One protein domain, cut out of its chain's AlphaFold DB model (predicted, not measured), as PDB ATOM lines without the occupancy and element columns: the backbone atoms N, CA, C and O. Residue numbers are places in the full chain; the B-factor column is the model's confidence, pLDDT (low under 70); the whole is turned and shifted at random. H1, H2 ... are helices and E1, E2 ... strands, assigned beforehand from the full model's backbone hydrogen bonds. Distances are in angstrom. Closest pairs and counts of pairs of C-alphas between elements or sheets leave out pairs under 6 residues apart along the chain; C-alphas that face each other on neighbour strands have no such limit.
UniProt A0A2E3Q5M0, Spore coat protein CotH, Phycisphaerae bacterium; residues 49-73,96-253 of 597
ATOM      1  N   ASP A  49     -13.388 -46.331  56.235       88.81
ATOM      2  CA  ASP A  49     -14.135 -45.635  57.304       88.81
ATOM      3  C   ASP A  49     -13.914 -46.190  58.730       88.81
ATOM      4  O   ASP A  49     -14.464 -45.669  59.701       88.81
ATOM      5  N   ARG A  50     -13.198 -47.313  58.874       91.69
ATOM      6  CA  ARG A  50     -12.929 -47.978  60.157       91.69
ATOM      7  C   ARG A  50     -11.518 -47.724  60.680       91.69
ATOM      8  O   ARG A  50     -11.290 -47.948  61.870       91.69
ATOM      9  N   PHE A  51     -10.599 -47.332  59.800       93.19
ATOM     10  CA  PHE A  51      -9.200 -47.044  60.116       93.19
ATOM     11  C   PHE A  51      -8.825 -45.579  59.861       93.19
ATOM     12  O   PHE A  51      -7.863 -45.134  60.468       93.19
ATOM     13  N   ASP A  52      -9.618 -44.845  59.073       92.19
ATOM     14  CA  ASP A  52      -9.623 -43.381  58.953       92.19
ATOM     15  C   ASP A  52     -10.033 -42.782  60.311       92.19
ATOM     16  O   ASP A  52     -11.211 -42.790  60.693       92.19
ATOM     17  N   ALA A  53      -9.038 -42.405  61.117       91.00
ATOM     18  CA  ALA A  53      -9.210 -42.102  62.533       91.00
ATOM     19  C   ALA A  53      -9.250 -40.598  62.834       91.00
ATOM     20  O   ALA A  53      -9.745 -40.217  63.904       91.00
ATOM     21  N   ASP A  54      -8.757 -39.749  61.926       90.31
ATOM     22  CA  ASP A  54      -8.905 -38.292  62.012       90.31
ATOM     23  C   ASP A  54     -10.015 -37.714  61.109       90.31
ATOM     24  O   ASP A  54     -10.560 -36.650  61.438       90.31
ATOM     25  N   GLY A  55     -10.466 -38.465  60.097       88.06
ATOM     26  CA  GLY A  55     -11.602 -38.126  59.244       88.06
ATOM     27  C   GLY A  55     -11.252 -37.274  58.023       88.06
ATOM     28  O   GLY A  55     -12.148 -36.582  57.526       88.06
ATOM     29  N   ASP A  56      -9.993 -37.254  57.568       87.25
ATOM     30  CA  ASP A  56      -9.579 -36.499  56.376       87.25
ATOM     31  C   ASP A  56      -9.941 -37.177  55.035       87.25
ATOM     32  O   ASP A  56      -9.991 -36.496  54.007       87.25
ATOM     33  N   GLY A  57     -10.278 -38.474  55.051       84.25
ATOM     34  CA  GLY A  57     -10.621 -39.262  53.864       84.25
ATOM     35  C   GLY A  57      -9.454 -40.035  53.235       84.25
ATOM     36  O   GLY A  57      -9.614 -40.552  52.127       84.25
ATOM     37  N   ARG A  58      -8.297 -40.145  53.903       88.19
ATOM     38  CA  ARG A  58      -7.075 -40.776  53.382       88.19
ATOM     39  C   ARG A  58      -6.325 -41.540  54.479       88.19
ATOM     40  O   ARG A  58      -5.621 -40.943  55.279       88.19
ATOM     41  N   LEU A  59      -6.323 -42.878  54.407       91.81
ATOM     42  CA  LEU A  59      -5.540 -43.691  55.353       91.81
ATOM     43  C   LEU A  59      -4.032 -43.356  55.335       91.81
ATOM     44  O   LEU A  59      -3.319 -43.643  54.358       91.81
ATOM     45  N   ASP A  60      -3.532 -42.819  56.451       92.50
ATOM     46  CA  ASP A  60      -2.111 -42.546  56.687       92.50
ATOM     47  C   ASP A  60      -1.293 -43.855  56.807       92.50
ATOM     48  O   ASP A  60      -1.835 -44.964  56.791       92.50
ATOM     49  N   ARG A  61       0.044 -43.775  56.889       93.69
ATOM     50  CA  ARG A  61       0.873 -44.993  57.000       93.69
ATOM     51  C   ARG A  61       0.544 -45.810  58.260       93.69
ATOM     52  O   ARG A  61       0.489 -47.036  58.192       93.69
ATOM     53  N   SER A  62       0.302 -45.144  59.383       94.38
ATOM     54  CA  SER A  62      -0.052 -45.751  60.671       94.38
ATOM     55  C   SER A  62      -1.396 -46.484  60.595       94.38
ATOM     56  O   SER A  62      -1.531 -47.612  61.067       94.38
ATOM     57  N   GLU A  63      -2.389 -45.855  59.973       95.06
ATOM     58  CA  GLU A  63      -3.740 -46.379  59.781       95.06
ATOM     59  C   GLU A  63      -3.751 -47.547  58.794       95.06
ATOM     60  O   GLU A  63      -4.406 -48.562  59.045       95.06
ATOM     61  N   ARG A  64      -2.957 -47.471  57.716       94.81
ATOM     62  CA  ARG A  64      -2.772 -48.595  56.790       94.81
ATOM     63  C   ARG A  64      -1.997 -49.757  57.414       94.81
ATOM     64  O   ARG A  64      -2.345 -50.904  57.141       94.81
ATOM     65  N   ASP A  65      -1.003 -49.516  58.268       93.69
ATOM     66  CA  ASP A  65      -0.356 -50.595  59.031       93.69
ATOM     67  C   ASP A  65      -1.367 -51.284  59.975       93.69
ATOM     68  O   ASP A  65      -1.468 -52.512  59.965       93.69
ATOM     69  N   LEU A  66      -2.202 -50.526  60.701       93.81
ATOM     70  CA  LEU A  66      -3.278 -51.080  61.544       93.81
ATOM     71  C   LEU A  66      -4.329 -51.865  60.733       93.81
ATOM     72  O   LEU A  66      -4.748 -52.954  61.136       93.81
ATOM     73  N   ALA A  67      -4.727 -51.355  59.565       92.31
ATOM     74  CA  ALA A  67      -5.640 -52.045  58.658       92.31
ATOM     75  C   ALA A  67      -5.024 -53.348  58.105       92.31
ATOM     76  O   ALA A  67      -5.730 -54.347  57.936       92.31
ATOM     77  N   ARG A  68      -3.702 -53.380  57.877       91.44
ATOM     78  CA  ARG A  68      -2.957 -54.595  57.505       91.44
ATOM     79  C   ARG A  68      -2.858 -55.608  58.644       91.44
ATOM     80  O   ARG A  68      -2.966 -56.806  58.369       91.44
ATOM     81  N   GLU A  69      -2.708 -55.178  59.898       89.69
ATOM     82  CA  GLU A  69      -2.721 -56.087  61.055       89.69
ATOM     83  C   GLU A  69      -4.050 -56.865  61.149       89.69
ATOM     84  O   GLU A  69      -4.031 -58.090  61.284       89.69
ATOM     85  N   GLU A  70      -5.205 -56.208  60.956       87.62
ATOM     86  CA  GLU A  70      -6.514 -56.891  60.956       87.62
ATOM     87  C   GLU A  70      -6.676 -57.903  59.803       87.62
ATOM     88  O   GLU A  70      -7.418 -58.886  59.919       87.62
ATOM     89  N   LEU A  71      -5.997 -57.688  58.674       85.00
ATOM     90  CA  LEU A  71      -5.987 -58.635  57.557       85.00
ATOM     91  C   LEU A  71      -5.069 -59.838  57.825       85.00
ATOM     92  O   LEU A  71      -5.398 -60.952  57.412       85.00
ATOM     93  N   GLY A  72      -3.960 -59.639  58.546       68.94
ATOM     94  CA  GLY A  72      -2.979 -60.680  58.871       68.94
ATOM     95  C   GLY A  72      -3.533 -61.838  59.713       68.94
ATOM     96  O   GLY A  72      -3.123 -62.985  59.523       68.94
ATOM     97  N   ASP A  73      -4.511 -61.569  60.582       55.31
ATOM     98  CA  ASP A  73      -5.172 -62.577  61.428       55.31
ATOM     99  C   ASP A  73      -6.210 -63.448  60.678       55.31
ATOM    100  O   ASP A  73      -6.775 -64.395  61.242       55.31
ATOM    101  N   GLU A  96      11.655 -54.916  40.957       85.19
ATOM    102  CA  GLU A  96      12.067 -53.924  41.952       85.19
ATOM    103  C   GLU A  96      13.202 -54.443  42.855       85.19
ATOM    104  O   GLU A  96      14.108 -53.697  43.220       85.19
ATOM    105  N   THR A  97      13.204 -55.752  43.134       83.69
ATOM    106  CA  THR A  97      14.217 -56.448  43.949       83.69
ATOM    107  C   THR A  97      15.446 -56.916  43.158       83.69
ATOM    108  O   THR A  97      16.385 -57.456  43.747       83.69
ATOM    109  N   LEU A  98      15.464 -56.734  41.832       85.94
ATOM    110  CA  LEU A  98      16.557 -57.165  40.959       85.94
ATOM    111  C   LEU A  98      17.521 -56.007  40.652       85.94
ATOM    112  O   LEU A  98      17.139 -54.865  40.371       85.94
ATOM    113  N   ALA A  99      18.818 -56.308  40.698       84.31
ATOM    114  CA  ALA A  99      19.866 -55.319  40.460       84.31
ATOM    115  C   ALA A  99      19.901 -54.878  38.985       84.31
ATOM    116  O   ALA A  99      20.022 -53.691  38.694       84.31
ATOM    117  N   ASP A 100      19.738 -55.834  38.072       87.25
ATOM    118  CA  ASP A 100      19.816 -55.703  36.615       87.25
ATOM    119  C   ASP A 100      18.514 -55.236  35.942       87.25
ATOM    120  O   ASP A 100      18.472 -55.085  34.720       87.25
ATOM    121  N   SER A 101      17.459 -54.955  36.714       91.75
ATOM    122  CA  SER A 101      16.205 -54.440  36.168       91.75
ATOM    123  C   SER A 101      16.351 -53.084  35.483       91.75
ATOM    124  O   SER A 101      17.006 -52.164  35.985       91.75
ATOM    125  N   LEU A 102      15.671 -52.962  34.339       94.19
ATOM    126  CA  LEU A 102      15.560 -51.727  33.575       94.19
ATOM    127  C   LEU A 102      14.907 -50.643  34.437       94.19
ATOM    128  O   LEU A 102      13.758 -50.777  34.861       94.19
ATOM    129  N   ARG A 103      15.654 -49.566  34.665       95.19
ATOM    130  CA  ARG A 103      15.171 -48.348  35.313       95.19
ATOM    131  C   ARG A 103      15.015 -47.246  34.273       95.19
ATOM    132  O   ARG A 103      15.775 -47.210  33.305       95.19
ATOM    133  N   ILE A 104      14.001 -46.409  34.450       96.69
ATOM    134  CA  ILE A 104      13.661 -45.286  33.575       96.69
ATOM    135  C   ILE A 104      13.492 -44.061  34.468       96.69
ATOM    136  O   ILE A 104      12.699 -44.086  35.407       96.69
ATOM    137  N   ASP A 105      14.257 -43.018  34.170       96.44
ATOM    138  CA  ASP A 105      14.176 -41.717  34.824       96.44
ATOM    139  C   ASP A 105      13.036 -40.905  34.169       96.44
ATOM    140  O   ASP A 105      13.000 -40.834  32.935       96.44
ATOM    141  N   PRO A 106      12.084 -40.324  34.925       96.31
ATOM    142  CA  PRO A 106      11.022 -39.495  34.353       96.31
ATOM    143  C   PRO A 106      11.537 -38.226  33.646       96.31
ATOM    144  O   PRO A 106      10.807 -37.668  32.826       96.31
ATOM    145  N   ASP A 107      12.776 -37.784  33.910       96.00
ATOM    146  CA  ASP A 107      13.408 -36.649  33.228       96.00
ATOM    147  C   ASP A 107      14.300 -37.037  32.032       96.00
ATOM    148  O   ASP A 107      14.740 -36.152  31.289       96.00
ATOM    149  N   ASP A 108      14.502 -38.333  31.755       96.06
ATOM    150  CA  ASP A 108      15.128 -38.799  30.509       96.06
ATOM    151  C   ASP A 108      14.166 -38.616  29.324       96.06
ATOM    152  O   ASP A 108      13.397 -39.506  28.964       96.06
ATOM    153  N   VAL A 109      14.235 -37.450  28.681       92.75
ATOM    154  CA  VAL A 109      13.393 -37.095  27.526       92.75
ATOM    155  C   VAL A 109      13.680 -37.888  26.243       92.75
ATOM    156  O   VAL A 109      12.890 -37.793  25.303       92.75
ATOM    157  N   GLU A 110      14.766 -38.671  26.173       91.12
ATOM    158  CA  GLU A 110      15.001 -39.604  25.060       91.12
ATOM    159  C   GLU A 110      14.278 -40.938  25.304       91.12
ATOM    160  O   GLU A 110      13.674 -41.496  24.383       91.12
ATOM    161  N   ALA A 111      14.270 -41.432  26.546       89.69
ATOM    162  CA  ALA A 111      13.461 -42.585  26.939       89.69
ATOM    163  C   ALA A 111      11.963 -42.245  27.074       89.69
ATOM    164  O   ALA A 111      11.112 -43.098  26.793       89.69
ATOM    165  N   VAL A 112      11.641 -41.014  27.483       93.12
ATOM    166  CA  VAL A 112      10.315 -40.506  27.876       93.12
ATOM    167  C   VAL A 112       9.996 -39.197  27.127       93.12
ATOM    168  O   VAL A 112      10.049 -38.106  27.703       93.12
ATOM    169  N   PRO A 113       9.654 -39.259  25.825       92.50
ATOM    170  CA  PRO A 113       9.217 -38.079  25.086       92.50
ATOM    171  C   PRO A 113       8.010 -37.419  25.763       92.50
ATOM    172  O   PRO A 113       7.065 -38.102  26.153       92.50
ATOM    173  N   ARG A 114       8.017 -36.087  25.886       92.06
ATOM    174  CA  ARG A 114       6.894 -35.335  26.470       92.06
ATOM    175  C   ARG A 114       5.775 -35.212  25.427       92.06
ATOM    176  O   ARG A 114       5.832 -34.350  24.553       92.06
ATOM    177  N   LEU A 115       4.792 -36.107  25.493       93.75
ATOM    178  CA  LEU A 115       3.705 -36.247  24.516       93.75
ATOM    179  C   LEU A 115       2.574 -35.239  24.799       93.75
ATOM    180  O   LEU A 115       1.441 -35.590  25.111       93.75
ATOM    181  N   GLU A 116       2.900 -33.945  24.765       89.38
ATOM    182  CA  GLU A 116       1.930 -32.889  25.065       89.38
ATOM    183  C   GLU A 116       0.984 -32.634  23.883       89.38
ATOM    184  O   GLU A 116       1.421 -32.358  22.766       89.38
ATOM    185  N   GLY A 117      -0.327 -32.677  24.139       90.44
ATOM    186  CA  GLY A 117      -1.362 -32.417  23.133       90.44
ATOM    187  C   GLY A 117      -1.834 -33.645  22.346       90.44
ATOM    188  O   GLY A 117      -2.757 -33.505  21.544       90.44
ATOM    189  N   THR A 118      -1.267 -34.831  22.588       95.00
ATOM    190  CA  THR A 118      -1.936 -36.106  22.275       95.00
ATOM    191  C   THR A 118      -2.948 -36.438  23.370       95.00
ATOM    192  O   THR A 118      -2.835 -35.940  24.491       95.00
ATOM    193  N   GLY A 119      -3.953 -37.255  23.052       95.81
ATOM    194  CA  GLY A 119      -4.949 -37.683  24.034       95.81
ATOM    195  C   GLY A 119      -4.507 -38.920  24.819       95.81
ATOM    196  O   GLY A 119      -3.915 -39.833  24.253       95.81
ATOM    197  N   LEU A 120      -4.900 -39.019  26.089       96.31
ATOM    198  CA  LEU A 120      -4.651 -40.166  26.976       96.31
ATOM    199  C   LEU A 120      -5.017 -41.528  26.354       96.31
ATOM    200  O   LEU A 120      -4.348 -42.524  26.622       96.31
ATOM    201  N   TYR A 121      -6.082 -41.561  25.547       97.06
ATOM    202  CA  TYR A 121      -6.586 -42.741  24.831       97.06
ATOM    203  C   TYR A 121      -6.317 -42.692  23.314       97.06
ATOM    204  O   TYR A 121      -6.998 -43.361  22.538       97.06
ATOM    205  N   ASP A 122      -5.345 -41.890  22.875       96.69
ATOM    206  CA  ASP A 122      -4.855 -41.924  21.499       96.69
ATOM    207  C   ASP A 122      -4.257 -43.312  21.199       96.69
ATOM    208  O   ASP A 122      -3.513 -43.882  22.004       96.69
ATOM    209  N   ARG A 123      -4.657 -43.894  20.064       95.38
ATOM    210  CA  ARG A 123      -4.375 -45.289  19.696       95.38
ATOM    211  C   ARG A 123      -2.977 -45.454  19.089       95.38
ATOM    212  O   ARG A 123      -2.425 -46.550  19.164       95.38
ATOM    213  N   ASP A 124      -2.402 -44.373  18.557       95.94
ATOM    214  CA  ASP A 124      -1.084 -44.354  17.905       95.94
ATOM    215  C   ASP A 124       0.053 -43.934  18.864       95.94
ATOM    216  O   ASP A 124       1.217 -43.834  18.466       95.94
ATOM    217  N   VAL A 125      -0.266 -43.685  20.142       96.94
ATOM    218  CA  VAL A 125       0.632 -43.067  21.127       96.94
ATOM    219  C   VAL A 125       0.872 -43.994  22.320       96.94
ATOM    220  O   VAL A 125      -0.060 -44.518  22.922       96.94
ATOM    221  N   LEU A 126       2.145 -44.166  22.693       97.81
ATOM    222  CA  LEU A 126       2.574 -44.993  23.825       97.81
ATOM    223  C   LEU A 126       3.012 -44.113  25.006       97.81
ATOM    224  O   LEU A 126       4.206 -43.921  25.256       97.81
ATOM    225  N   HIS A 127       2.026 -43.583  25.730       98.19
ATOM    226  CA  HIS A 127       2.244 -42.803  26.951       98.19
ATOM    227  C   HIS A 127       2.955 -43.616  28.048       98.19
ATOM    228  O   HIS A 127       2.923 -44.851  28.072       98.19
ATOM    229  N   THR A 128       3.599 -42.919  28.985       98.62
ATOM    230  CA  THR A 128       4.275 -43.527  30.145       98.62
ATOM    231  C   THR A 128       3.669 -43.035  31.445       98.62
ATOM    232  O   THR A 128       3.696 -41.839  31.724       98.62
ATOM    233  N   LEU A 129       3.168 -43.966  32.252       98.62
ATOM    234  CA  LEU A 129       2.663 -43.700  33.592       98.62
ATOM    235  C   LEU A 129       3.729 -44.110  34.610       98.62
ATOM    236  O   LEU A 129       4.140 -45.274  34.655       98.62
ATOM    237  N   PHE A 130       4.174 -43.147  35.410       98.69
ATOM    238  CA  PHE A 130       5.032 -43.375  36.568       98.69
ATOM    239  C   PHE A 130       4.167 -43.361  37.820       98.69
ATOM    240  O   PHE A 130       3.386 -42.428  38.003       98.69
ATOM    241  N   LEU A 131       4.321 -44.372  38.671       98.62
ATOM    242  CA  LEU A 131       3.765 -44.394  40.020       98.62
ATOM    243  C   LEU A 131       4.921 -44.318  41.014       98.62
ATOM    244  O   LEU A 131       5.793 -45.188  41.028       98.62
ATOM    245  N   GLU A 132       4.929 -43.270  41.826       98.25
ATOM    246  CA  GLU A 132       5.922 -43.048  42.871       98.25
ATOM    247  C   GLU A 132       5.245 -43.232  44.231       98.25
ATOM    248  O   GLU A 132       4.546 -42.348  44.727       98.25
ATOM    249  N   PHE A 133       5.413 -44.426  44.801       97.31
ATOM    250  CA  PHE A 133       5.008 -44.757  46.164       97.31
ATOM    251  C   PHE A 133       6.101 -44.310  47.139       97.31
ATOM    252  O   PHE A 133       7.283 -44.565  46.897       97.31
ATOM    253  N   GLU A 134       5.708 -43.710  48.263       94.38
ATOM    254  CA  GLU A 134       6.626 -43.287  49.337       94.38
ATOM    255  C   GLU A 134       7.377 -44.470  49.987       94.38
ATOM    256  O   GLU A 134       8.475 -44.301  50.512       94.38
ATOM    257  N   GLU A 135       6.804 -45.674  49.914       93.06
ATOM    258  CA  GLU A 135       7.167 -46.817  50.753       93.06
ATOM    259  C   GLU A 135       7.823 -47.964  49.971       93.06
ATOM    260  O   GLU A 135       7.296 -48.437  48.962       93.06
ATOM    261  N   ASP A 136       8.943 -48.492  50.479       89.94
ATOM    262  CA  ASP A 136       9.649 -49.632  49.868       89.94
ATOM    263  C   ASP A 136       8.806 -50.930  49.872       89.94
ATOM    264  O   ASP A 136       8.980 -51.783  48.997       89.94
ATOM    265  N   ASP A 137       7.874 -51.094  50.825       91.88
ATOM    266  CA  ASP A 137       6.972 -52.254  50.934       91.88
ATOM    267  C   ASP A 137       5.640 -52.093  50.174       91.88
ATOM    268  O   ASP A 137       4.740 -52.924  50.340       91.88
ATOM    269  N   TRP A 138       5.517 -51.084  49.293       94.06
ATOM    270  CA  TRP A 138       4.297 -50.785  48.522       94.06
ATOM    271  C   TRP A 138       3.686 -52.018  47.843       94.06
ATOM    272  O   TRP A 138       2.464 -52.144  47.757       94.06
ATOM    273  N   HIS A 139       4.506 -52.964  47.364       92.62
ATOM    274  CA  HIS A 139       3.977 -54.158  46.718       92.62
ATOM    275  C   HIS A 139       3.242 -55.061  47.710       92.62
ATOM    276  O   HIS A 139       2.152 -55.550  47.396       92.62
ATOM    277  N   GLN A 140       3.836 -55.302  48.878       91.38
ATOM    278  CA  GLN A 140       3.252 -56.127  49.927       91.38
ATOM    279  C   GLN A 140       2.027 -55.436  50.536       91.38
ATOM    280  O   GLN A 140       1.032 -56.110  50.798       91.38
ATOM    281  N   GLU A 141       2.047 -54.104  50.655       92.81
ATOM    282  CA  GLU A 141       0.876 -53.304  51.029       92.81
ATOM    283  C   GLU A 141      -0.277 -53.473  50.020       92.81
ATOM    284  O   GLU A 141      -1.377 -53.893  50.386       92.81
ATOM    285  N   MET A 142      -0.003 -53.286  48.727       93.50
ATOM    286  CA  MET A 142      -0.964 -53.487  47.634       93.50
ATOM    287  C   MET A 142      -1.484 -54.934  47.515       93.50
ATOM    288  O   MET A 142      -2.599 -55.158  47.042       93.50
ATOM    289  N   VAL A 143      -0.693 -55.938  47.912       91.62
ATOM    290  CA  VAL A 143      -1.128 -57.347  47.978       91.62
ATOM    291  C   VAL A 143      -2.027 -57.596  49.184       91.62
ATOM    292  O   VAL A 143      -3.006 -58.330  49.048       91.62
ATOM    293  N   ALA A 144      -1.733 -56.989  50.337       91.19
ATOM    294  CA  ALA A 144      -2.568 -57.098  51.531       91.19
ATOM    295  C   ALA A 144      -3.956 -56.481  51.293       91.19
ATOM    296  O   ALA A 144      -4.964 -57.142  51.536       91.19
ATOM    297  N   PHE A 145      -4.013 -55.270  50.731       92.62
ATOM    298  CA  PHE A 145      -5.268 -54.567  50.441       92.62
ATOM    299  C   PHE A 145      -6.022 -55.057  49.196       92.62
ATOM    300  O   PHE A 145      -7.092 -54.521  48.889       92.62
ATOM    301  N   HIS A 146      -5.538 -56.088  48.488       90.75
ATOM    302  CA  HIS A 146      -6.252 -56.631  47.327       90.75
ATOM    303  C   HIS A 146      -7.680 -57.041  47.709       90.75
ATOM    304  O   HIS A 146      -7.908 -57.859  48.604       90.75
ATOM    305  N   GLY A 147      -8.657 -56.459  47.018       85.06
ATOM    306  CA  GLY A 147     -10.077 -56.689  47.262       85.06
ATOM    307  C   GLY A 147     -10.595 -56.200  48.621       85.06
ATOM    308  O   GLY A 147     -11.544 -56.780  49.149       85.06
ATOM    309  N   THR A 148      -9.968 -55.176  49.196       90.38
ATOM    310  CA  THR A 148     -10.570 -54.303  50.221       90.38
ATOM    311  C   THR A 148     -11.039 -52.998  49.564       90.38
ATOM    312  O   THR A 148     -10.940 -52.849  48.344       90.38
ATOM    313  N   ASP A 149     -11.575 -52.059  50.338       90.06
ATOM    314  CA  ASP A 149     -11.886 -50.700  49.882       90.06
ATOM    315  C   ASP A 149     -10.700 -49.716  49.926       90.06
ATOM    316  O   ASP A 149     -10.843 -48.604  49.416       90.06
ATOM    317  N   VAL A 150      -9.553 -50.126  50.479       92.75
ATOM    318  CA  VAL A 150      -8.351 -49.294  50.641       92.75
ATOM    319  C   VAL A 150      -7.564 -49.193  49.338       92.75
ATOM    320  O   VAL A 150      -7.246 -50.200  48.702       92.75
ATOM    321  N   GLU A 151      -7.187 -47.967  48.988       94.31
ATOM    322  CA  GLU A 151      -6.245 -47.666  47.911       94.31
ATOM    323  C   GLU A 151      -4.966 -47.072  48.514       94.31
ATOM    324  O   GLU A 151      -5.008 -46.358  49.516       94.31
ATOM    325  N   VAL A 152      -3.814 -47.416  47.942       96.19
ATOM    326  CA  VAL A 152      -2.497 -46.984  48.422       96.19
ATOM    327  C   VAL A 152      -2.115 -45.681  47.710       96.19
ATOM    328  O   VAL A 152      -2.157 -45.666  46.475       96.19
ATOM    329  N   PRO A 153      -1.726 -44.610  48.428       96.88
ATOM    330  CA  PRO A 153      -1.308 -43.359  47.801       96.88
ATOM    331  C   PRO A 153      -0.036 -43.517  46.956       96.88
ATOM    332  O   PRO A 153       0.929 -44.158  47.380       96.88
ATOM    333  N   ALA A 154      -0.011 -42.878  45.787       97.75
ATOM    334  CA  ALA A 154       1.193 -42.674  44.984       97.75
ATOM    335  C   ALA A 154       1.137 -41.331  44.246       97.75
ATOM    336  O   ALA A 154       0.061 -40.867  43.871       97.75
ATOM    337  N   THR A 155       2.291 -40.735  43.946       98.31
ATOM    338  CA  THR A 155       2.356 -39.642  42.963       98.31
ATOM    339  C   THR A 155       2.322 -40.222  41.548       98.31
ATOM    340  O   THR A 155       3.087 -41.131  41.222       98.31
ATOM    341  N   LEU A 156       1.438 -39.692  40.700       98.62
ATOM    342  CA  LEU A 156       1.322 -40.050  39.287       98.62
ATOM    343  C   LEU A 156       2.043 -39.021  38.413       98.62
ATOM    344  O   LEU A 156       1.779 -37.818  38.510       98.62
ATOM    345  N   LEU A 157       2.888 -39.494  37.494       98.44
ATOM    346  CA  LEU A 157       3.453 -38.674  36.422       98.44
ATOM    347  C   LEU A 157       3.081 -39.242  35.046       98.44
ATOM    348  O   LEU A 157       3.249 -40.438  34.794       98.44
ATOM    349  N   LEU A 158       2.623 -38.371  34.143       98.12
ATOM    350  CA  LEU A 158       2.293 -38.686  32.751       98.12
ATOM    351  C   LEU A 158       3.401 -38.163  31.833       98.12
ATOM    352  O   LEU A 158       3.622 -36.955  31.714       98.12
ATOM    353  N   ASP A 159       4.122 -39.088  31.204       97.94
ATOM    354  CA  ASP A 159       5.343 -38.823  30.434       97.94
ATOM    355  C   ASP A 159       6.373 -38.043  31.269       97.94
ATOM    356  O   ASP A 159       6.951 -37.037  30.851       97.94
ATOM    357  N   GLY A 160       6.513 -38.481  32.526       96.56
ATOM    358  CA  GLY A 160       7.378 -37.885  33.541       96.56
ATOM    359  C   GLY A 160       6.966 -36.482  34.002       96.56
ATOM    360  O   GLY A 160       7.752 -35.818  34.671       96.56
ATOM    361  N   ARG A 161       5.791 -35.970  33.606       95.62
ATOM    362  CA  ARG A 161       5.254 -34.689  34.092       95.62
ATOM    363  C   ARG A 161       4.315 -34.967  35.270       95.62
ATOM    364  O   ARG A 161       3.402 -35.774  35.084       95.62
ATOM    365  N   PRO A 162       4.492 -34.340  36.448       95.81
ATOM    366  CA  PRO A 162       3.587 -34.538  37.578       95.81
ATOM    367  C   PRO A 162       2.128 -34.245  37.214       95.81
ATOM    368  O   PRO A 162       1.830 -33.193  36.649       95.81
ATOM    369  N   VAL A 163       1.237 -35.179  37.548       96.81
ATOM    370  CA  VAL A 163      -0.221 -35.008  37.466       96.81
ATOM    371  C   VAL A 163      -0.757 -34.600  38.836       96.81
ATOM    372  O   VAL A 163      -1.428 -33.580  38.956       96.81
ATOM    373  N   GLY A 164      -0.424 -35.379  39.865       97.06
ATOM    374  CA  GLY A 164      -0.894 -35.208  41.238       97.06
ATOM    375  C   GLY A 164      -0.754 -36.507  42.031       97.06
ATOM    376  O   GLY A 164      -0.149 -37.468  41.549       97.06
ATOM    377  N   GLU A 165      -1.306 -36.535  43.238       96.88
ATOM    378  CA  GLU A 165      -1.385 -37.747  44.056       96.88
ATOM    379  C   GLU A 165      -2.668 -38.524  43.734       96.88
ATOM    380  O   GLU A 165      -3.720 -37.926  43.513       96.88
ATOM    381  N   VAL A 166      -2.578 -39.853  43.677       97.88
ATOM    382  CA  VAL A 166      -3.659 -40.741  43.234       97.88
ATOM    383  C   VAL A 166      -3.776 -41.962  44.143       97.88
ATOM    384  O   VAL A 166      -2.780 -42.444  44.687       97.88
ATOM    385  N   GLY A 167      -4.988 -42.496  44.271       97.38
ATOM    386  CA  GLY A 167      -5.231 -43.786  44.909       97.38
ATOM    387  C   GLY A 167      -4.908 -44.913  43.932       97.38
ATOM    388  O   GLY A 167      -5.322 -44.871  42.771       97.38
ATOM    389  N   VAL A 168      -4.158 -45.925  44.369       98.00
ATOM    390  CA  VAL A 168      -3.797 -47.079  43.535       98.00
ATOM    391  C   VAL A 168      -4.243 -48.378  44.200       98.00
ATOM    392  O   VAL A 168      -4.051 -48.582  45.396       98.00
ATOM    393  N   SER A 169      -4.825 -49.292  43.426       95.62
ATOM    394  CA  SER A 169      -5.287 -50.598  43.908       95.62
ATOM    395  C   SER A 169      -4.909 -51.722  42.936       95.62
ATOM    396  O   SER A 169      -4.788 -51.513  41.728       95.62
ATOM    397  N   TYR A 170      -4.689 -52.949  43.426       94.94
ATOM    398  CA  TYR A 170      -4.571 -54.113  42.537       94.94
ATOM    399  C   TYR A 170      -5.951 -54.670  42.184       94.94
ATOM    400  O   TYR A 170      -6.820 -54.812  43.045       94.94
ATOM    401  N   ARG A 171      -6.140 -55.036  40.911       90.38
ATOM    402  CA  ARG A 171      -7.441 -55.452  40.359       90.38
ATOM    403  C   ARG A 171      -7.419 -56.835  39.710       90.38
ATOM    404  O   ARG A 171      -6.386 -57.308  39.237       90.38
ATOM    405  N   GLY A 172      -8.612 -57.414  39.588       84.69
ATOM    406  CA  GLY A 172      -8.857 -58.680  38.898       84.69
ATOM    407  C   GLY A 172      -8.789 -59.906  39.811       84.69
ATOM    408  O   GLY A 172      -8.295 -59.837  40.935       84.69
ATOM    409  N   ASN A 173      -9.314 -61.026  39.302       82.31
ATOM    410  CA  ASN A 173      -9.361 -62.321  39.990       82.31
ATOM    411  C   ASN A 173      -8.177 -63.195  39.545       82.31
ATOM    412  O   ASN A 173      -7.080 -63.116  40.091       82.31
ATOM    413  N   THR A 174      -8.356 -63.976  38.474       78.94
ATOM    414  CA  THR A 174      -7.308 -64.828  37.882       78.94
ATOM    415  C   THR A 174      -6.064 -64.030  37.472       78.94
ATOM    416  O   THR A 174      -4.944 -64.519  37.608       78.94
ATOM    417  N   SER A 175      -6.257 -62.789  37.013       78.00
ATOM    418  CA  SER A 175      -5.210 -61.828  36.645       78.00
ATOM    419  C   SER A 175      -4.453 -61.227  37.839       78.00
ATOM    420  O   SER A 175      -3.407 -60.616  37.625       78.00
ATOM    421  N   PHE A 176      -4.910 -61.455  39.076       84.00
ATOM    422  CA  PHE A 176      -4.146 -61.219  40.304       84.00
ATOM    423  C   PHE A 176      -3.499 -62.514  40.828       84.00
ATOM    424  O   PHE A 176      -2.299 -62.526  41.099       84.00
ATOM    425  N   ASP A 177      -4.257 -63.614  40.916       77.31
ATOM    426  CA  ASP A 177      -3.811 -64.889  41.513       77.31
ATOM    427  C   ASP A 177      -2.681 -65.595  40.736       77.31
ATOM    428  O   ASP A 177      -1.802 -66.225  41.330       77.31
ATOM    429  N   MET A 178      -2.728 -65.570  39.398       74.12
ATOM    430  CA  MET A 178      -1.890 -66.428  38.545       74.12
ATOM    431  C   MET A 178      -0.564 -65.800  38.067       74.12
ATOM    432  O   MET A 178       0.447 -66.518  38.079       74.12
ATOM    433  N   PRO A 179      -0.513 -64.529  37.615       77.00
ATOM    434  CA  PRO A 179       0.710 -63.914  37.100       77.00
ATOM    435  C   PRO A 179       1.546 -63.234  38.199       77.00
ATOM    436  O   PRO A 179       1.054 -62.882  39.272       77.00
ATOM    437  N   ALA A 180       2.832 -63.014  37.912       82.25
ATOM    438  CA  ALA A 180       3.699 -62.168  38.742       82.25
ATOM    439  C   ALA A 180       3.405 -60.673  38.510       82.25
ATOM    440  O   ALA A 180       3.219 -59.927  39.468       82.25
ATOM    441  N   LYS A 181       3.278 -60.267  37.240       91.69
ATOM    442  CA  LYS A 181       2.785 -58.950  36.818       91.69
ATOM    443  C   LYS A 181       1.331 -58.776  37.255       91.69
ATOM    444  O   LYS A 181       0.509 -59.628  36.927       91.69
ATOM    445  N   LYS A 182       0.989 -57.701  37.960       93.62
ATOM    446  CA  LYS A 182      -0.370 -57.442  38.470       93.62
ATOM    447  C   LYS A 182      -1.028 -56.311  37.683       93.62
ATOM    448  O   LYS A 182      -0.329 -55.404  37.256       93.62
ATOM    449  N   SER A 183      -2.346 -56.357  37.505       95.69
ATOM    450  CA  SER A 183      -3.118 -55.239  36.944       95.69
ATOM    451  C   SER A 183      -3.400 -54.182  38.015       95.69
ATOM    452  O   SER A 183      -3.716 -54.544  39.151       95.69
ATOM    453  N   PHE A 184      -3.378 -52.902  37.644       97.69
ATOM    454  CA  PHE A 184      -3.672 -51.772  38.534       97.69
ATOM    455  C   PHE A 184      -5.043 -51.154  38.216       97.69
ATOM    456  O   PHE A 184      -5.429 -51.039  37.050       97.69
ATOM    457  N   GLY A 185      -5.781 -50.751  39.246       97.62
ATOM    458  CA  GLY A 185      -6.732 -49.645  39.182       97.62
ATOM    459  C   GLY A 185      -6.048 -48.378  39.697       97.62
ATOM    460  O   GLY A 185      -5.223 -48.460  40.607       97.62
ATOM    461  N   ILE A 186      -6.358 -47.233  39.094       97.75
ATOM    462  CA  ILE A 186      -5.921 -45.916  39.570       97.75
ATOM    463  C   ILE A 186      -7.156 -45.029  39.691       97.75
ATOM    464  O   ILE A 186      -7.906 -44.918  38.719       97.75
ATOM    465  N   SER A 187      -7.315 -44.384  40.842       97.25
ATOM    466  CA  SER A 187      -8.285 -43.328  41.126       97.25
ATOM    467  C   SER A 187      -7.541 -41.996  41.182       97.25
ATOM    468  O   SER A 187      -6.887 -41.664  42.170       97.25
ATOM    469  N   ILE A 188      -7.601 -41.254  40.078       97.19
ATOM    470  CA  ILE A 188      -6.957 -39.947  39.905       97.19
ATOM    471  C   ILE A 188      -7.594 -38.913  40.842       97.19
ATOM    472  O   ILE A 188      -6.896 -38.038  41.337       97.19
ATOM    473  N   ASP A 189      -8.895 -39.035  41.119       95.00
ATOM    474  CA  ASP A 189      -9.652 -38.132  41.990       95.00
ATOM    475  C   ASP A 189      -9.696 -38.554  43.469       95.00
ATOM    476  O   ASP A 189     -10.496 -38.025  44.231       95.00
ATOM    477  N   ALA A 190      -8.833 -39.484  43.901       93.88
ATOM    478  CA  ALA A 190      -8.845 -40.009  45.274       93.88
ATOM    479  C   ALA A 190      -8.559 -38.954  46.359       93.88
ATOM    480  O   ALA A 190      -9.106 -39.052  47.453       93.88
ATOM    481  N   TYR A 191      -7.703 -37.967  46.062       93.44
ATOM    482  CA  TYR A 191      -7.272 -36.928  47.013       93.44
ATOM    483  C   TYR A 191      -7.460 -35.495  46.473       93.44
ATOM    484  O   TYR A 191      -7.105 -34.523  47.138       93.44
ATOM    485  N   ASP A 192      -8.037 -35.359  45.274       94.19
ATOM    486  CA  ASP A 192      -8.458 -34.095  44.662       94.19
ATOM    487  C   ASP A 192      -9.688 -34.364  43.776       94.19
ATOM    488  O   ASP A 192      -9.579 -34.872  42.656       94.19
ATOM    489  N   ASP A 193     -10.868 -34.003  44.293       92.00
ATOM    490  CA  ASP A 193     -12.175 -34.171  43.643       92.00
ATOM    491  C   ASP A 193     -12.235 -33.588  42.216       92.00
ATOM    492  O   ASP A 193     -13.048 -34.047  41.410       92.00
ATOM    493  N   ASP A 194     -11.396 -32.604  41.861       94.62
ATOM    494  CA  ASP A 194     -11.369 -31.944  40.547       94.62
ATOM    495  C   ASP A 194     -10.234 -32.447  39.622       94.62
ATOM    496  O   ASP A 194     -10.261 -32.163  38.418       94.62
ATOM    497  N   LEU A 195      -9.271 -33.242  40.116       95.81
ATOM    498  CA  LEU A 195      -8.119 -33.707  39.326       95.81
ATOM    499  C   LEU A 195      -8.517 -34.729  38.249       95.81
ATOM    500  O   LEU A 195      -9.154 -35.748  38.521       95.81
ATOM    501  N   ARG A 196      -8.134 -34.475  36.992       94.62
ATOM    502  CA  ARG A 196      -8.455 -35.324  35.828       94.62
ATOM    503  C   ARG A 196      -7.292 -35.387  34.845       94.62
ATOM    504  O   ARG A 196      -6.583 -34.401  34.664       94.62
ATOM    505  N   ILE A 197      -7.198 -36.491  34.105       94.44
ATOM    506  CA  ILE A 197      -6.406 -36.574  32.869       94.44
ATOM    507  C   ILE A 197      -7.393 -36.668  31.701       94.44
ATOM    508  O   ILE A 197      -8.187 -37.601  31.634       94.44
ATOM    509  N   ASP A 198      -7.404 -35.675  30.809       92.31
ATOM    510  CA  ASP A 198      -8.323 -35.570  29.658       92.31
ATOM    511  C   ASP A 198      -9.819 -35.772  29.988       92.31
ATOM    512  O   ASP A 198     -10.608 -36.277  29.186       92.31
ATOM    513  N   GLY A 199     -10.221 -35.365  31.196       91.38
ATOM    514  CA  GLY A 199     -11.581 -35.522  31.721       91.38
ATOM    515  C   GLY A 199     -11.881 -36.888  32.351       91.38
ATOM    516  O   GLY A 199     -12.947 -37.045  32.948       91.38
ATOM    517  N   HIS A 200     -10.951 -37.844  32.276       93.31
ATOM    518  CA  HIS A 200     -11.012 -39.129  32.974       93.31
ATOM    519  C   HIS A 200     -10.510 -38.986  34.409       93.31
ATOM    520  O   HIS A 200      -9.579 -38.224  34.679       93.31
ATOM    521  N   ARG A 201     -11.129 -39.738  35.322       94.62
ATOM    522  CA  ARG A 201     -10.753 -39.783  36.744       94.62
ATOM    523  C   ARG A 201     -10.250 -41.150  37.213       94.62
ATOM    524  O   ARG A 201      -9.655 -41.244  38.270       94.62
ATOM    525  N   THR A 202     -10.482 -42.215  36.450       95.75
ATOM    526  CA  THR A 202     -10.018 -43.562  36.797       95.75
ATOM    527  C   THR A 202      -9.436 -44.270  35.585       95.75
ATOM    528  O   THR A 202      -9.926 -44.097  34.470       95.75
ATOM    529  N   LEU A 203      -8.405 -45.089  35.812       96.19
ATOM    530  CA  LEU A 203      -7.721 -45.879  34.784       96.19
ATOM    531  C   LEU A 203      -7.723 -47.364  35.161       96.19
ATOM    532  O   LEU A 203      -7.510 -47.722  36.323       96.19
ATOM    533  N   ASN A 204      -7.893 -48.243  34.171       97.38
ATOM    534  CA  ASN A 204      -7.677 -49.679  34.330       97.38
ATOM    535  C   ASN A 204      -6.401 -50.071  33.572       97.38
ATOM    536  O   ASN A 204      -6.412 -50.105  32.344       97.38
ATOM    537  N   LEU A 205      -5.312 -50.392  34.275       98.19
ATOM    538  CA  LEU A 205      -4.060 -50.834  33.652       98.19
ATOM    539  C   LEU A 205      -3.971 -52.359  33.712       98.19
ATOM    540  O   LEU A 205      -3.662 -52.948  34.751       98.19
ATOM    541  N   LEU A 206      -4.270 -53.012  32.594       96.56
ATOM    542  CA  LEU A 206      -4.417 -54.458  32.497       96.56
ATOM    543  C   LEU A 206      -3.110 -55.136  32.066       96.56
ATOM    544  O   LEU A 206      -2.475 -54.763  31.080       96.56
ATOM    545  N   ASN A 207      -2.721 -56.172  32.811       93.81
ATOM    546  CA  ASN A 207      -1.497 -56.950  32.604       93.81
ATOM    547  C   ASN A 207      -1.545 -57.936  31.419       93.81
ATOM    548  O   ASN A 207      -0.579 -58.678  31.233       93.81
ATOM    549  N   ALA A 208      -2.652 -57.979  30.665       91.31
ATOM    550  CA  ALA A 208      -2.927 -58.942  29.592       91.31
ATOM    551  C   ALA A 208      -2.683 -60.415  30.002       91.31
ATOM    552  O   ALA A 208      -2.104 -61.209  29.258       91.31
ATOM    553  N   ASN A 209      -3.093 -60.795  31.219       88.31
ATOM    554  CA  ASN A 209      -2.852 -62.125  31.787       88.31
ATOM    555  C   ASN A 209      -3.248 -63.277  30.837       88.31
ATOM    556  O   ASN A 209      -4.422 -63.597  30.645       88.31
ATOM    557  N   GLY A 210      -2.236 -63.954  30.291       85.38
ATOM    558  CA  GLY A 210      -2.396 -65.101  29.397       85.38
ATOM    559  C   GLY A 210      -2.734 -64.757  27.943       85.38
ATOM    560  O   GLY A 210      -2.778 -65.674  27.128       85.38
ATOM    561  N   ASP A 211      -2.960 -63.484  27.596       91.50
ATOM    562  CA  ASP A 211      -2.949 -63.049  26.198       91.50
ATOM    563  C   ASP A 211      -1.510 -62.779  25.747       91.50
ATOM    564  O   ASP A 211      -0.938 -61.713  25.964       91.50
ATOM    565  N   ASP A 212      -0.937 -63.763  25.062       92.25
ATOM    566  CA  ASP A 212       0.425 -63.693  24.535       92.25
ATOM    567  C   ASP A 212       0.609 -62.628  23.440       92.25
ATOM    568  O   ASP A 212       1.745 -62.310  23.095       92.25
ATOM    569  N   SER A 213      -0.481 -62.066  22.902       93.94
ATOM    570  CA  SER A 213      -0.421 -60.947  21.958       93.94
ATOM    571  C   SER A 213      -0.333 -59.577  22.629       93.94
ATOM    572  O   SER A 213       0.004 -58.614  21.952       93.94
ATOM    573  N   MET A 214      -0.655 -59.470  23.926       93.81
ATOM    574  CA  MET A 214      -0.967 -58.223  24.648       93.81
ATOM    575  C   MET A 214      -2.151 -57.399  24.089       93.81
ATOM    576  O   MET A 214      -2.549 -56.433  24.735       93.81
ATOM    577  N   MET A 215      -2.690 -57.719  22.906       95.44
ATOM    578  CA  MET A 215      -3.531 -56.815  22.115       95.44
ATOM    579  C   MET A 215      -5.035 -57.072  22.199       95.44
ATOM    580  O   MET A 215      -5.781 -56.174  21.825       95.44
ATOM    581  N   ARG A 216      -5.504 -58.253  22.630       96.38
ATOM    582  CA  ARG A 216      -6.901 -58.687  22.389       96.38
ATOM    583  C   ARG A 216      -7.951 -57.728  22.945       96.38
ATOM    584  O   ARG A 216      -8.829 -57.310  22.200       96.38
ATOM    585  N   GLU A 217      -7.788 -57.324  24.202       96.25
ATOM    586  CA  GLU A 217      -8.647 -56.343  24.879       96.25
ATOM    587  C   GLU A 217      -8.696 -55.010  24.113       96.25
ATOM    588  O   GLU A 217      -9.756 -54.557  23.695       96.25
ATOM    589  N   VAL A 218      -7.524 -54.415  23.860       97.94
ATOM    590  CA  VAL A 218      -7.393 -53.100  23.209       97.94
ATOM    591  C   VAL A 218      -7.935 -53.132  21.778       97.94
ATOM    592  O   VAL A 218      -8.597 -52.195  21.337       97.94
ATOM    593  N   LEU A 219      -7.679 -54.221  21.053       97.81
ATOM    594  CA  LEU A 219      -8.173 -54.451  19.701       97.81
ATOM    595  C   LEU A 219      -9.697 -54.594  19.674       97.81
ATOM    596  O   LEU A 219     -10.337 -53.951  18.846       97.81
ATOM    597  N   PHE A 220     -10.271 -55.402  20.571       97.81
ATOM    598  CA  PHE A 220     -11.717 -55.588  20.660       97.81
ATOM    599  C   PHE A 220     -12.418 -54.268  20.994       97.81
ATOM    600  O   PHE A 220     -13.289 -53.839  20.240       97.81
ATOM    601  N   SER A 221     -11.984 -53.581  22.057       97.75
ATOM    602  CA  SER A 221     -12.517 -52.274  22.458       97.75
ATOM    603  C   SER A 221     -12.472 -51.259  21.312       97.75
ATOM    604  O   SER A 221     -13.474 -50.611  21.012       97.75
ATOM    605  N   ASN A 222     -11.337 -51.165  20.611       97.25
ATOM    606  CA  ASN A 222     -11.152 -50.184  19.543       97.25
ATOM    607  C   ASN A 222     -11.900 -50.506  18.240       97.25
ATOM    608  O   ASN A 222     -12.094 -49.587  17.446       97.25
ATOM    609  N   ILE A 223     -12.330 -51.757  18.030       97.62
ATOM    610  CA  ILE A 223     -13.284 -52.125  16.971       97.62
ATOM    611  C   ILE A 223     -14.717 -51.841  17.435       97.62
ATOM    612  O   ILE A 223     -15.487 -51.226  16.707       97.62
ATOM    613  N   ALA A 224     -15.083 -52.253  18.653       98.06
ATOM    614  CA  ALA A 224     -16.443 -52.126  19.175       98.06
ATOM    615  C   ALA A 224     -16.946 -50.667  19.190       98.06
ATOM    616  O   ALA A 224     -18.114 -50.419  18.896       98.06
ATOM    617  N   GLN A 225     -16.057 -49.699  19.435       96.50
ATOM    618  CA  GLN A 225     -16.375 -48.264  19.395       96.50
ATOM    619  C   GLN A 225     -16.887 -47.736  18.045       96.50
ATOM    620  O   GLN A 225     -17.523 -46.684  18.026       96.50
ATOM    621  N   ASP A 226     -16.667 -48.451  16.938       95.81
ATOM    622  CA  ASP A 226     -17.202 -48.079  15.621       95.81
ATOM    623  C   ASP A 226     -18.663 -48.565  15.420       95.81
ATOM    624  O   ASP A 226     -19.255 -48.343  14.359       95.81
ATOM    625  N   TYR A 227     -19.245 -49.229  16.433       97.06
ATOM    626  CA  TYR A 227     -20.550 -49.902  16.383       97.06
ATOM    627  C   TYR A 227     -21.481 -49.600  17.571       97.06
ATOM    628  O   TYR A 227     -22.682 -49.476  17.355       97.06
ATOM    629  N   LEU A 228     -20.972 -49.515  18.808       96.81
ATOM    630  CA  LEU A 228     -21.782 -49.266  20.014       96.81
ATOM    631  C   LEU A 228     -20.967 -48.604  21.150       96.81
ATOM    632  O   LEU A 228     -19.738 -48.537  21.057       96.81
ATOM    633  N   PRO A 229     -21.609 -48.152  22.249       97.38
ATOM    634  CA  PRO A 229     -20.931 -47.725  23.473       97.38
ATOM    635  C   PRO A 229     -19.940 -48.771  24.014       97.38
ATOM    636  O   PRO A 229     -20.317 -49.734  24.678       97.38
ATOM    637  N   ALA A 230     -18.645 -48.556  23.782       97.06
ATOM    638  CA  ALA A 230     -17.571 -49.439  24.241       97.06
ATOM    639  C   ALA A 230     -16.423 -48.642  24.894       97.06
ATOM    640  O   ALA A 230     -16.175 -47.499  24.487       97.06
ATOM    641  N   PRO A 231     -15.722 -49.193  25.906       96.81
ATOM    642  CA  PRO A 231     -14.614 -48.507  26.574       96.81
ATOM    643  C   PRO A 231     -13.511 -48.073  25.602       96.81
ATOM    644  O   PRO A 231     -13.162 -48.813  24.684       96.81
ATOM    645  N   ARG A 232     -12.913 -46.896  25.811       97.38
ATOM    646  CA  ARG A 232     -11.670 -46.512  25.116       97.38
ATOM    647  C   ARG A 232     -10.515 -47.390  25.579       97.38
ATOM    648  O   ARG A 232     -10.410 -47.682  26.770       97.38
ATOM    649  N   ALA A 233      -9.618 -47.755  24.663       98.06
ATOM    650  CA  ALA A 233      -8.433 -48.528  25.007       98.06
ATOM    651  C   ALA A 233      -7.191 -48.129  24.195       98.06
ATOM    652  O   ALA A 233      -7.267 -47.875  22.994       98.06
ATOM    653  N   ASN A 234      -6.025 -48.122  24.836       98.38
ATOM    654  CA  ASN A 234      -4.721 -48.012  24.176       98.38
ATOM    655  C   ASN A 234      -3.628 -48.727  24.992       98.38
ATOM    656  O   ASN A 234      -3.919 -49.478  25.927       98.38
ATOM    657  N   PHE A 235      -2.362 -48.527  24.626       98.44
ATOM    658  CA  PHE A 235      -1.218 -49.100  25.332       98.44
ATOM    659  C   PHE A 235      -0.455 -48.026  26.099       98.44
ATOM    660  O   PHE A 235      -0.209 -46.940  25.582       98.44
ATOM    661  N   VAL A 236      -0.007 -48.363  27.307       98.56
ATOM    662  CA  VAL A 236       0.875 -47.509  28.114       98.56
ATOM    663  C   VAL A 236       2.077 -48.292  28.628       98.56
ATOM    664  O   VAL A 236       2.017 -49.505  28.845       98.56
ATOM    665  N   ARG A 237       3.185 -47.591  28.856       98.12
ATOM    666  CA  ARG A 237       4.334 -48.091  29.623       98.12
ATOM    667  C   ARG A 237       4.099 -47.777  31.096       98.12
ATOM    668  O   ARG A 237       3.714 -46.654  31.411       98.12
ATOM    669  N   VAL A 238       4.357 -48.732  31.988       98.25
ATOM    670  CA  VAL A 238       4.261 -48.508  33.442       98.25
ATOM    671  C   VAL A 238       5.641 -48.589  34.079       98.25
ATOM    672  O   VAL A 238       6.393 -49.543  33.849       98.25
ATOM    673  N   VAL A 239       5.959 -47.587  34.893       98.31
ATOM    674  CA  VAL A 239       7.169 -47.495  35.713       98.31
ATOM    675  C   VAL A 239       6.731 -47.305  37.164       98.31
ATOM    676  O   VAL A 239       5.840 -46.503  37.425       98.31
ATOM    677  N   VAL A 240       7.326 -48.034  38.108       97.94
ATOM    678  CA  VAL A 240       7.036 -47.886  39.544       97.94
ATOM    679  C   VAL A 240       8.335 -47.675  40.307       97.94
ATOM    680  O   VAL A 240       9.262 -48.468  40.152       97.94
ATOM    681  N   ASN A 241       8.429 -46.585  41.073       96.94
ATOM    682  CA  ASN A 241       9.639 -46.141  41.784       96.94
ATOM    683  C   ASN A 241      10.901 -46.224  40.888       96.94
ATOM    684  O   ASN A 241      11.930 -46.802  41.244       96.94
ATOM    685  N   GLY A 242      10.781 -45.709  39.657       96.44
ATOM    686  CA  GLY A 242      11.826 -45.726  38.625       96.44
ATOM    687  C   GLY A 242      12.073 -47.075  37.928       96.44
ATOM    688  O   GLY A 242      12.879 -47.126  37.002       96.44
ATOM    689  N   VAL A 243      11.408 -48.172  38.310       96.81
ATOM    690  CA  VAL A 243      11.588 -49.520  37.729       96.81
ATOM    691  C   VAL A 243      10.520 -49.817  36.673       96.81
ATOM    692  O   VAL A 243       9.323 -49.722  36.932       96.81
ATOM    693  N   TYR A 244      10.935 -50.206  35.465       96.75
ATOM    694  CA  TYR A 244      10.024 -50.484  34.349       96.75
ATOM    695  C   TYR A 244       9.324 -51.845  34.489       96.75
ATOM    696  O   TYR A 244       9.979 -52.889  34.540       96.75
ATOM    697  N   LEU A 245       7.984 -51.841  34.489       95.62
ATOM    698  CA  LEU A 245       7.147 -53.034  34.696       95.62
ATOM    699  C   LEU A 245       6.504 -53.586  33.416       95.62
ATOM    700  O   LEU A 245       5.725 -54.541  33.491       95.62
ATOM    701  N   GLY A 246       6.816 -53.011  32.252       95.38
ATOM    702  CA  GLY A 246       6.317 -53.477  30.959       95.38
ATOM    703  C   GLY A 246       5.237 -52.601  30.321       95.38
ATOM    704  O   GLY A 246       4.964 -51.479  30.751       95.38
ATOM    705  N   VAL A 247       4.617 -53.155  29.276       97.00
ATOM    706  CA  VAL A 247       3.462 -52.565  28.575       97.00
ATOM    707  C   VAL A 247       2.172 -53.052  29.226       97.00
ATOM    708  O   VAL A 247       2.063 -54.229  29.568       97.00
ATOM    709  N   TYR A 248       1.191 -52.172  29.376       98.00
ATOM    710  CA  TYR A 248      -0.144 -52.477  29.885       98.00
ATOM    711  C   TYR A 248      -1.199 -52.018  28.878       98.00
ATOM    712  O   TYR A 248      -1.010 -51.006  28.202       98.00
ATOM    713  N   GLY A 249      -2.313 -52.746  28.801       98.06
ATOM    714  CA  GLY A 249      -3.519 -52.237  28.151       98.06
ATOM    715  C   GLY A 249      -4.189 -51.244  29.094       98.06
ATOM    716  O   GLY A 249      -4.618 -51.637  30.177       98.06
ATOM    717  N   ASN A 250      -4.237 -49.970  28.721       98.44
ATOM    718  CA  ASN A 250      -5.005 -48.953  29.428       98.44
ATOM    719  C   ASN A 250      -6.432 -48.971  28.874       98.44
ATOM    720  O   ASN A 250      -6.619 -48.743  27.681       98.44
ATOM    721  N   VAL A 251      -7.420 -49.244  29.725       97.81
ATOM    722  CA  VAL A 251      -8.836 -49.347  29.345       97.81
ATOM    723  C   VAL A 251      -9.672 -48.415  30.218       97.81
ATOM    724  O   VAL A 251      -9.487 -48.367  31.435       97.81
ATOM    725  N   GLU A 252     -10.598 -47.684  29.610       97.12
ATOM    726  CA  GLU A 252     -11.551 -46.798  30.288       97.12
ATOM    727  C   GLU A 252     -12.456 -47.578  31.256       97.12
ATOM    728  O   GLU A 252     -12.847 -48.719  31.003       97.12
ATOM    729  N   GLN A 253     -12.796 -46.990  32.406       93.94
ATOM    730  CA  GLN A 253     -13.720 -47.619  33.348       93.94
ATOM    731  C   GLN A 253     -15.174 -47.284  33.007       93.94
ATOM    732  O   GLN A 253     -15.535 -46.118  32.873       93.94
TER     733      GLN A 253
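What this domain is: This is residues 49 to 73 and 96 to 253 of the 597 residues of the protein "Spore coat protein CotH" of Phycisphaerae bacterium (UniProt A0A2E3Q5M0). Look for a closed barrel of seven strands, E1 to E7, with helices H2 and H4 packed on its outside and helix H1 beyond H2, off the barrel. The printed part has 183 residues with four named helices and seven named strands, in the order H1 E1 H2 E2 E3 H3 E4 E5 H4 E6 E7. The barrel is mixed, its neighbour pairs antiparallel but for the parallel pair E6 and E1; the class is mixed, helices and strands, with under half of the residues in named elements. The whole is compact, with a radius of gyration of the C-alphas of 16.7 A and spans of 47 by 38 by 36 A.

How they stand to each other: Begin at E1, residues 127 to 132: antiparallel E2, residues 152 to 158, is on one side (N 130 and O 157, 2.9 A) and parallel E6, residues 233 to 240, on the other (N 129 and O 237, 2.9 A). E2 and E3, residues 161 to 171, form a hairpin, with N 154 and O 166 at 3.0 A; E3 bends by 78 degrees at residue 164. Next comes E4, residues 183 to 187, antiparallel to E3, with N 169 and O 185 at 3.0 A. E4 and E5, residues 202 to 206, form a hairpin, with N 184 and O 205 at 2.9 A. E7, residues 243 to 252, is antiparallel to E5, with N 206 and O 249 at 2.8 A, and forms a hairpin with E6, with N 236 and O 248 at 3.0 A. H2, residues 138 to 144, is outside the barrel over E3, at a height over the sheet of 8.8 A; the closest C-alphas are those of Met 142 and Tyr 170, 6.3 A. H4, residues 216 to 224, is outside at a height of 8.7 A, only just over E6, with 4 C-alphas falling on E6 and 2 on E7; C-alphas 218 and 233 come closest, at 5.0 A. H3, residues 174 to 177, is only just on the barrel, with 5 pairs of C-alphas within 10 A. H1, residues 61 to 72, is not on it; with residues 68 to 71 alone it only just touches H2, with 3 pairs of C-alphas within 8 A, the closest being those of Arg 68 and Ala 144, 6.5 A. In H1, H2 and H4 every O i to N i+4 pair is within hydrogen-bond range; H3 is too short for one.

Where its parts are: Find C-alpha 127 at (2.244, -42.803, 26.951), where E1 begins. E3 measures 25.1 A, E7 24.5 A, E6 21.2 A, E2 18.4 A, E1 and H1 16.3 A each. H1 begins at C-alpha 61 (0.873, -44.993, 57.000), and E7 ends at C-alpha 252 (-11.551, -46.798, 30.288).

The domain as a whole: The C-alphas farthest apart, of Asp 73 and Asp 226, are 49.5 A apart. Residues 74 to 95 are not printed, and C-alphas 73 and 96 stand 27.4 A apart across the cut. Of the links printed whole, E4 to E5 is long, with 14 residues. Mean pLDDT of the printed part is 93.4; residues 72 to 73 are under 70.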